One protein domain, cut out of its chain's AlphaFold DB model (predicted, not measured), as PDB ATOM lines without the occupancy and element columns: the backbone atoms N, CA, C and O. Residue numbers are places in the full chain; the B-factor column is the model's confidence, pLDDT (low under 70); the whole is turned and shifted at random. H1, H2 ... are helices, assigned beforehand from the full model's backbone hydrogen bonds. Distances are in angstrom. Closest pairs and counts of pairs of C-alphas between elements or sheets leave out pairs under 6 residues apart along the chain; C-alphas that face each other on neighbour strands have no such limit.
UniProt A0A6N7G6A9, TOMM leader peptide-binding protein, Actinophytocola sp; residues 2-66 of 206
ATOM      1  N   ALA A   2     -26.877  15.892  20.433       90.62
ATOM      2  CA  ALA A   2     -26.221  15.631  19.138       90.62
ATOM      3  C   ALA A   2     -27.188  15.453  17.947       90.62
ATOM      4  O   ALA A   2     -27.019  16.098  16.917       90.62
ATOM      5  N   VAL A   3     -28.261  14.666  18.114       94.19
ATOM      6  CA  VAL A   3     -29.309  14.507  17.085       94.19
ATOM      7  C   VAL A   3     -29.941  15.848  16.695       94.19
ATOM      8  O   VAL A   3     -30.029  16.154  15.513       94.19
ATOM      9  N   ALA A   4     -30.361  16.660  17.669       93.94
ATOM     10  CA  ALA A   4     -31.031  17.937  17.414       93.94
ATOM     11  C   ALA A   4     -30.127  18.917  16.651       93.94
ATOM     12  O   ALA A   4     -30.565  19.545  15.692       93.94
ATOM     13  N   GLN A   5     -28.854  19.002  17.046       93.50
ATOM     14  CA  GLN A   5     -27.860  19.829  16.361       93.50
ATOM     15  C   GLN A   5     -27.645  19.377  14.909       93.50
ATOM     16  O   GLN A   5     -27.616  20.211  14.008       93.50
ATOM     17  N   LEU A   6     -27.510  18.069  14.676       95.56
ATOM     18  CA  LEU A   6     -27.311  17.522  13.335       95.56
ATOM     19  C   LEU A   6     -28.552  17.697  12.448       95.56
ATOM     20  O   LEU A   6     -28.402  18.049  11.284       95.56
ATOM     21  N   LEU A   7     -29.768  17.534  12.983       96.12
ATOM     22  CA  LEU A   7     -31.005  17.828  12.242       96.12
ATOM     23  C   LEU A   7     -31.037  19.285  11.764       96.12
ATOM     24  O   LEU A   7     -31.333  19.544  10.600       96.12
ATOM     25  N   ALA A   8     -30.680  20.225  12.641       95.69
ATOM     26  CA  ALA A   8     -30.602  21.642  12.299       95.69
ATOM     27  C   ALA A   8     -29.554  21.912  11.207       95.69
ATOM     28  O   ALA A   8     -29.853  22.572  10.211       95.69
ATOM     29  N   ALA A   9     -28.355  21.333  11.349       95.62
ATOM     30  CA  ALA A   9     -27.284  21.428  10.354       95.62
ATOM     31  C   ALA A   9     -27.679  20.828   8.989       95.62
ATOM     32  O   ALA A   9     -27.232  21.309   7.953       95.62
ATOM     33  N   CYS A  10     -28.549  19.814   8.975       95.75
ATOM     34  CA  CYS A  10     -29.122  19.233   7.760       95.75
ATOM     35  C   CYS A  10     -30.309  20.030   7.183       95.75
ATOM     36  O   CYS A  10     -30.903  19.593   6.200       95.75
ATOM     37  N   GLY A  11     -30.660  21.181   7.763       94.44
ATOM     38  CA  GLY A  11     -31.698  22.068   7.234       94.44
ATOM     39  C   GLY A  11     -33.122  21.746   7.691       94.44
ATOM     40  O   GLY A  11     -34.070  22.240   7.085       94.44
ATOM     41  N   VAL A  12     -33.307  20.946   8.748       94.75
ATOM     42  CA  VAL A  12     -34.644  20.726   9.320       94.75
ATOM     43  C   VAL A  12     -35.175  22.046   9.889       94.75
ATOM     44  O   VAL A  12     -34.554  22.662  10.757       94.75
ATOM     45  N   GLY A  13     -36.335  22.481   9.389       93.06
ATOM     46  CA  GLY A  13     -36.902  23.801   9.688       93.06
ATOM     47  C   GLY A  13     -37.451  23.957  11.107       93.06
ATOM     48  O   GLY A  13     -37.469  25.069  11.626       93.06
ATOM     49  N   HIS A  14     -37.856  22.865  11.763       94.56
ATOM     50  CA  HIS A  14     -38.357  22.889  13.141       94.56
ATOM     51  C   HIS A  14     -37.787  21.715  13.936       94.56
ATOM     52  O   HIS A  14     -38.031  20.554  13.621       94.56
ATOM     53  N   VAL A  15     -37.026  22.018  14.987       94.94
ATOM     54  CA  VAL A  15     -36.488  21.040  15.937       94.94
ATOM     55  C   VAL A  15     -36.827  21.521  17.343       94.94
ATOM     56  O   VAL A  15     -36.149  22.394  17.874       94.94
ATOM     57  N   ALA A  16     -37.872  20.958  17.952       93.00
ATOM     58  CA  ALA A  16     -38.323  21.320  19.298       93.00
ATOM     59  C   ALA A  16     -37.715  20.371  20.354       93.00
ATOM     60  O   ALA A  16     -38.193  19.245  20.510       93.00
ATOM     61  N   PRO A  17     -36.643  20.760  21.073       91.50
ATOM     62  CA  PRO A  17     -36.040  19.896  22.077       91.50
ATOM     63  C   PRO A  17     -36.900  19.815  23.343       91.50
ATOM     64  O   PRO A  17     -37.077  20.797  24.063       91.50
ATOM     65  N   GLU A  18     -37.341  18.607  23.680       88.19
ATOM     66  CA  GLU A  18     -37.969  18.315  24.965       88.19
ATOM     67  C   GLU A  18     -36.960  17.662  25.911       88.19
ATOM     68  O   GLU A  18     -36.493  16.545  25.697       88.19
ATOM     69  N   SER A  19     -36.578  18.381  26.966       86.12
ATOM     70  CA  SER A  19     -35.690  17.867  28.008       86.12
ATOM     71  C   SER A  19     -36.016  18.516  29.348       86.12
ATOM     72  O   SER A  19     -36.248  19.727  29.424       86.12
ATOM     73  N   SER A  20     -36.043  17.710  30.408       85.00
ATOM     74  CA  SER A  20     -36.274  18.165  31.776       85.00
ATOM     75  C   SER A  20     -34.963  18.336  32.553       85.00
ATOM     76  O   SER A  20     -33.918  17.755  32.238       85.00
ATOM     77  N   GLY A  21     -35.034  19.152  33.606       89.12
ATOM     78  CA  GLY A  21     -33.905  19.443  34.484       89.12
ATOM     79  C   GLY A  21     -32.909  20.460  33.918       89.12
ATOM     80  O   GLY A  21     -33.102  21.060  32.853       89.12
ATOM     81  N   SER A  22     -31.836  20.653  34.679       92.12
ATOM     82  CA  SER A  22     -30.728  21.543  34.340       92.12
ATOM     83  C   SER A  22     -29.479  20.753  33.972       92.12
ATOM     84  O   SER A  22     -29.339  19.589  34.348       92.12
ATOM     85  N   VAL A  23     -28.578  21.393  33.230       90.62
ATOM     86  CA  VAL A  23     -27.257  20.853  32.899       90.62
ATOM     87  C   VAL A  23     -26.446  20.710  34.188       90.62
ATOM     88  O   VAL A  23     -26.206  21.691  34.893       90.62
ATOM     89  N   ALA A  24     -26.036  19.486  34.500       89.50
ATOM     90  CA  ALA A  24     -25.137  19.175  35.603       89.50
ATOM     91  C   ALA A  24     -23.682  19.128  35.116       89.50
ATOM     92  O   ALA A  24     -23.419  18.946  33.931       89.50
ATOM     93  N   GLN A  25     -22.715  19.217  36.033       88.75
ATOM     94  CA  GLN A  25     -21.288  19.126  35.686       88.75
ATOM     95  C   GLN A  25     -20.932  17.819  34.958       88.75
ATOM     96  O   GLN A  25     -20.100  17.821  34.061       88.75
ATOM     97  N   VAL A  26     -21.603  16.712  35.298       83.44
ATOM     98  CA  VAL A  26     -21.427  15.410  34.626       83.44
ATOM     99  C   VAL A  26     -21.927  15.399  33.174       83.44
ATOM    100  O   VAL A  26     -21.550  14.517  32.410       83.44
ATOM    101  N   ASP A  27     -22.766  16.365  32.788       82.88
ATOM    102  CA  ASP A  27     -23.276  16.493  31.421       82.88
ATOM    103  C   ASP A  27     -22.307  17.279  30.511       82.88
ATOM    104  O   ASP A  27     -22.475  17.293  29.286       82.88
ATOM    105  N   VAL A  28     -21.315  17.960  31.102       83.06
ATOM    106  CA  VAL A  28     -20.350  18.797  30.383       83.06
ATOM    107  C   VAL A  28     -19.373  17.933  29.590       83.06
ATOM    108  O   VAL A  28     -18.883  16.910  30.063       83.06
ATOM    109  N   GLY A  29     -19.075  18.365  28.367       77.12
ATOM    110  CA  GLY A  29     -18.201  17.678  27.425       77.12
ATOM    111  C   GLY A  29     -18.896  17.508  26.080       77.12
ATOM    112  O   GLY A  29     -18.988  18.453  25.307       77.12
ATOM    113  N   ILE A  30     -19.390  16.293  25.811       64.12
ATOM    114  CA  ILE A  30     -19.920  15.844  24.503       64.12
ATOM    115  C   ILE A  30     -21.000  16.776  23.959       64.12
ATOM    116  O   ILE A  30     -21.090  16.991  22.752       64.12
ATOM    117  N   ASN A  31     -21.858  17.259  24.857       71.50
ATOM    118  CA  ASN A  31     -23.067  17.965  24.481       71.50
ATOM    119  C   ASN A  31     -23.163  19.346  25.140       71.50
ATOM    120  O   ASN A  31     -23.508  20.313  24.480       71.50
ATOM    121  N   PHE A  32     -22.815  19.483  26.413       85.81
ATOM    122  CA  PHE A  32     -22.913  20.774  27.091       85.81
ATOM    123  C   PHE A  32     -21.538  21.374  27.355       85.81
ATOM    124  O   PHE A  32     -20.564  20.652  27.576       85.81
ATOM    125  N   ARG A  33     -21.447  22.703  27.325       87.06
ATOM    126  CA  ARG A  33     -20.238  23.444  27.695       87.06
ATOM    127  C   ARG A  33     -20.248  23.741  29.192       87.06
ATOM    128  O   ARG A  33     -21.285  23.664  29.844       87.06
ATOM    129  N   TRP A  34     -19.096  24.123  29.741       89.56
ATOM    130  CA  TRP A  34     -19.015  24.572  31.137       89.56
ATOM    131  C   TRP A  34     -19.937  25.763  31.417       89.56
ATOM    132  O   TRP A  34     -20.596  25.788  32.453       89.56
ATOM    133  N   ASP A  35     -20.072  26.669  30.450       91.69
ATOM    134  CA  ASP A  35     -20.979  27.822  30.527       91.69
ATOM    135  C   ASP A  35     -22.465  27.425  30.557       91.69
ATOM    136  O   ASP A  35     -23.324  28.244  30.882       91.69
ATOM    137  N   ASP A  36     -22.792  26.169  30.229       92.69
ATOM    138  CA  ASP A  36     -24.164  25.679  30.261       92.69
ATOM    139  C   ASP A  36     -24.598  25.157  31.631       92.69
ATOM    140  O   ASP A  36     -25.798  24.994  31.859       92.69
ATOM    141  N   VAL A  37     -23.661  24.899  32.552       93.88
ATOM    142  CA  VAL A  37     -23.967  24.322  33.868       93.88
ATOM    143  C   VAL A  37     -24.980  25.196  34.614       93.88
ATOM    144  O   VAL A  37     -24.822  26.405  34.749       93.88
ATOM    145  N   GLY A  38     -26.052  24.571  35.102       93.38
ATOM    146  CA  GLY A  38     -27.160  25.243  35.787       93.38
ATOM    147  C   GLY A  38     -28.265  25.771  34.862       93.38
ATOM    148  O   GLY A  38     -29.401  25.929  35.322       93.38
ATOM    149  N   ARG A  39     -28.008  25.960  33.558       94.69
ATOM    150  CA  ARG A  39     -29.056  26.305  32.578       94.69
ATOM    151  C   ARG A  39     -30.031  25.139  32.417       94.69
ATOM    152  O   ARG A  39     -29.667  23.973  32.585       94.69
ATOM    153  N   ARG A  40     -31.280  25.430  32.035       92.94
ATOM    154  CA  ARG A  40     -32.242  24.381  31.652       92.94
ATOM    155  C   ARG A  40     -31.706  23.646  30.424       92.94
ATOM    156  O   ARG A  40     -31.340  24.294  29.444       92.94
ATOM    157  N   ARG A  41     -31.714  22.307  30.439       91.31
ATOM    158  CA  ARG A  41     -31.158  21.503  29.330       91.31
ATOM    159  C   ARG A  41     -31.780  21.860  27.986       91.31
ATOM    160  O   ARG A  41     -31.059  22.027  27.011       91.31
ATOM    161  N   ARG A  42     -33.103  22.038  27.943       91.31
ATOM    162  CA  ARG A  42     -33.823  22.429  26.721       91.31
ATOM    163  C   ARG A  42     -33.314  23.754  26.126       91.31
ATOM    164  O   ARG A  42     -33.169  23.848  24.915       91.31
ATOM    165  N   ASP A  43     -32.990  24.742  26.966       92.62
ATOM    166  CA  ASP A  43     -32.586  26.085  26.529       92.62
ATOM    167  C   ASP A  43     -31.135  26.053  26.005       92.62
ATOM    168  O   ASP A  43     -30.802  26.695  25.006       92.62
ATOM    169  N   ALA A  44     -30.273  25.248  26.640       93.06
ATOM    170  CA  ALA A  44     -28.921  24.979  26.155       93.06
ATOM    171  C   ALA A  44     -28.938  24.216  24.814       93.06
ATOM    172  O   ALA A  44     -28.273  24.630  23.867       93.06
ATOM    173  N   ILE A  45     -29.774  23.176  24.675       92.75
ATOM    174  CA  ILE A  45     -29.953  22.453  23.401       92.75
ATOM    175  C   ILE A  45     -30.461  23.399  22.303       92.75
ATOM    176  O   ILE A  45     -29.936  23.371  21.192       92.75
ATOM    177  N   ALA A  46     -31.448  24.248  22.607       93.25
ATOM    178  CA  ALA A  46     -31.980  25.224  21.658       93.25
ATOM    179  C   ALA A  46     -30.903  26.214  21.191       93.25
ATOM    180  O   ALA A  46     -30.822  26.512  20.004       93.25
ATOM    181  N   THR A  47     -30.019  26.656  22.095       93.00
ATOM    182  CA  THR A  47     -28.872  27.507  21.736       93.00
ATOM    183  C   THR A  47     -27.970  26.805  20.713       93.00
ATOM    184  O   THR A  47     -27.601  27.403  19.702       93.00
ATOM    185  N   THR A  48     -27.657  25.521  20.925       92.25
ATOM    186  CA  THR A  48     -26.823  24.738  19.998       92.25
ATOM    187  C   THR A  48     -27.506  24.526  18.644       92.25
ATOM    188  O   THR A  48     -26.847  24.622  17.611       92.25
ATOM    189  N   VAL A  49     -28.822  24.288  18.627       94.44
ATOM    190  CA  VAL A  49     -29.613  24.187  17.388       94.44
ATOM    191  C   VAL A  49     -29.556  25.494  16.596       94.44
ATOM    192  O   VAL A  49     -29.153  25.472  15.436       94.44
ATOM    193  N   CYS A  50     -29.866  26.630  17.228       93.25
ATOM    194  CA  CYS A  50     -29.809  27.939  16.572       93.25
ATOM    195  C   CYS A  50     -28.392  28.292  16.093       93.25
ATOM    196  O   CYS A  50     -28.232  28.959  15.077       93.25
ATOM    197  N   THR A  51     -27.355  27.834  16.804       93.06
ATOM    198  CA  THR A  51     -25.957  28.018  16.378       93.06
ATOM    199  C   THR A  51     -25.637  27.203  15.125       93.06
ATOM    200  O   THR A  51     -24.929  27.686  14.247       93.06
ATOM    201  N   ALA A  52     -26.144  25.969  15.035       94.00
ATOM    202  CA  ALA A  52     -25.931  25.106  13.877       94.00
ATOM    203  C   ALA A  52     -26.694  25.594  12.641       94.00
ATOM    204  O   ALA A  52     -26.170  25.517  11.531       94.00
ATOM    205  N   ASN A  53     -27.912  26.102  12.833       96.19
ATOM    206  CA  ASN A  53     -28.694  26.725  11.778       96.19
ATOM    207  C   ASN A  53     -29.652  27.786  12.358       96.19
ATOM    208  O   ASN A  53     -30.659  27.429  12.976       96.19
ATOM    209  N   PRO A  54     -29.385  29.087  12.134       95.31
ATOM    210  CA  PRO A  54     -30.210  30.172  12.666       95.31
ATOM    211  C   PRO A  54     -31.655  30.201  12.152       95.31
ATOM    212  O   PRO A  54     -32.485  30.889  12.743       95.31
ATOM    213  N   THR A  55     -31.969  29.498  11.056       96.25
ATOM    214  CA  THR A  55     -33.334  29.440  10.507       96.25
ATOM    215  C   THR A  55     -34.177  28.315  11.108       96.25
ATOM    216  O   THR A  55     -35.389  28.291  10.894       96.25
ATOM    217  N   THR A  56     -33.578  27.404  11.886       96.19
ATOM    218  CA  THR A  56     -34.305  26.320  12.552       96.19
ATOM    219  C   THR A  56     -35.090  26.848  13.754       96.19
ATOM    220  O   THR A  56     -34.530  27.368  14.720       96.19
ATOM    221  N   VAL A  57     -36.407  26.646  13.734       95.00
ATOM    222  CA  VAL A  57     -37.305  26.980  14.843       95.00
ATOM    223  C   VAL A  57     -37.130  25.968  15.977       95.00
ATOM    224  O   VAL A  57     -37.176  24.760  15.753       95.00
ATOM    225  N   THR A  58     -36.967  26.461  17.209       94.38
ATOM    226  CA  THR A  58     -36.809  25.633  18.425       94.38
ATOM    227  C   THR A  58     -37.956  25.755  19.422       94.38
ATOM    228  O   THR A  58     -37.950  25.093  20.463       94.38
ATOM    229  N   ALA A  59     -38.949  26.594  19.118       90.38
ATOM    230  CA  ALA A  59     -40.123  26.768  19.961       90.38
ATOM    231  C   ALA A  59     -40.903  25.444  20.106       90.38
ATOM    232  O   ALA A  59     -40.897  24.633  19.176       90.38
ATOM    233  N   PRO A  60     -41.591  25.213  21.240       85.69
ATOM    234  CA  PRO A  60     -42.478  24.062  21.392       85.69
ATOM    235  C   PRO A  60     -43.514  23.988  20.266       85.69
ATOM    236  O   PRO A  60     -44.005  25.023  19.808       85.69
ATOM    237  N   MET A  61     -43.857  22.772  19.839       82.44
ATOM    238  CA  MET A  61     -44.938  22.575  18.872       82.44
ATOM    239  C   MET A  61     -46.291  22.942  19.507       82.44
ATOM    240  O   MET A  61     -46.520  22.618  20.678       82.44
ATOM    241  N   PRO A  62     -47.194  23.601  18.763       77.75
ATOM    242  CA  PRO A  62     -48.583  23.775  19.174       77.75
ATOM    243  C   PRO A  62     -49.257  22.427  19.471       77.75
ATOM    244  O   PRO A  62     -49.023  21.443  18.776       77.75
ATOM    245  N   SER A  63     -50.116  22.363  20.491       70.69
ATOM    246  CA  SER A  63     -50.761  21.107  20.913       70.69
ATOM    247  C   SER A  63     -51.718  20.511  19.874       70.69
ATOM    248  O   SER A  63     -52.047  19.332  19.950       70.69
ATOM    249  N   ASP A  64     -52.190  21.322  18.929       76.44
ATOM    250  CA  ASP A  64     -53.059  20.934  17.816       76.44
ATOM    251  C   ASP A  64     -52.284  20.416  16.593       76.44
ATOM    252  O   ASP A  64     -52.874  19.798  15.706       76.44
ATOM    253  N   ARG A  65     -50.960  20.620  16.551       73.50
ATOM    254  CA  ARG A  65     -50.082  20.165  15.471       73.50
ATOM    255  C   ARG A  65     -48.879  19.430  16.058       73.50
ATOM    256  O   ARG A  65     -47.881  20.038  16.428       73.50
ATOM    257  N   GLY A  66     -48.983  18.104  16.145       82.62
ATOM    258  CA  GLY A  66     -47.872  17.245  16.561       82.62
ATOM    259  C   GLY A  66     -46.692  17.283  15.572       82.62
ATOM    260  O   GLY A  66     -46.864  17.695  14.423       82.62
TER     261      GLY A  66
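This is residues 2 to 66 of the 206 residues of the protein "TOMM leader peptide-binding protein" of Actinophytocola sp (UniProt A0A6N7G6A9). What does the model look like? It has little regular structure: a small pair of helices, H1 and H2, side by side, with a long looping stretch, residues 10 to 40, between them in the chain and a tail without named elements, residues 53 to 66. What are its figures? The printed part has 65 residues, with 20 in two named helices, H1 then H2, and no named strand; the class is all helix. It is compact, with a radius of gyration of the C-alphas of 12.0 A and spans of 35 by 25 by 15 A.

Where is H1? It takes residues 2 to 9, from C-alpha 2 at (-26.221, 15.631, 19.138), over 10.6 A. Where is H2? It takes residues 41 to 52, over 16.7 A, to C-alpha 52 at (-25.931, 25.106, 13.877).

How do H1 and H2 stand? They touch, with the closest C-alphas, those of Gln 5 and Val 49, 4.8 A apart. They run the same way at a shallow tilt of 34.6 degrees, only just short of steep. What of their backbones? In H1 and H2 every O i to N i+4 pair is within hydrogen-bond range.

How large is it? The two C-alphas farthest apart, those of Trp 34 and Asp 64, are 36.7 A apart. Is it continuous? The printed part has no cut, and H1 to H2 is a long link of 31 residues. Where is confidence low? Residue 30 is under 70.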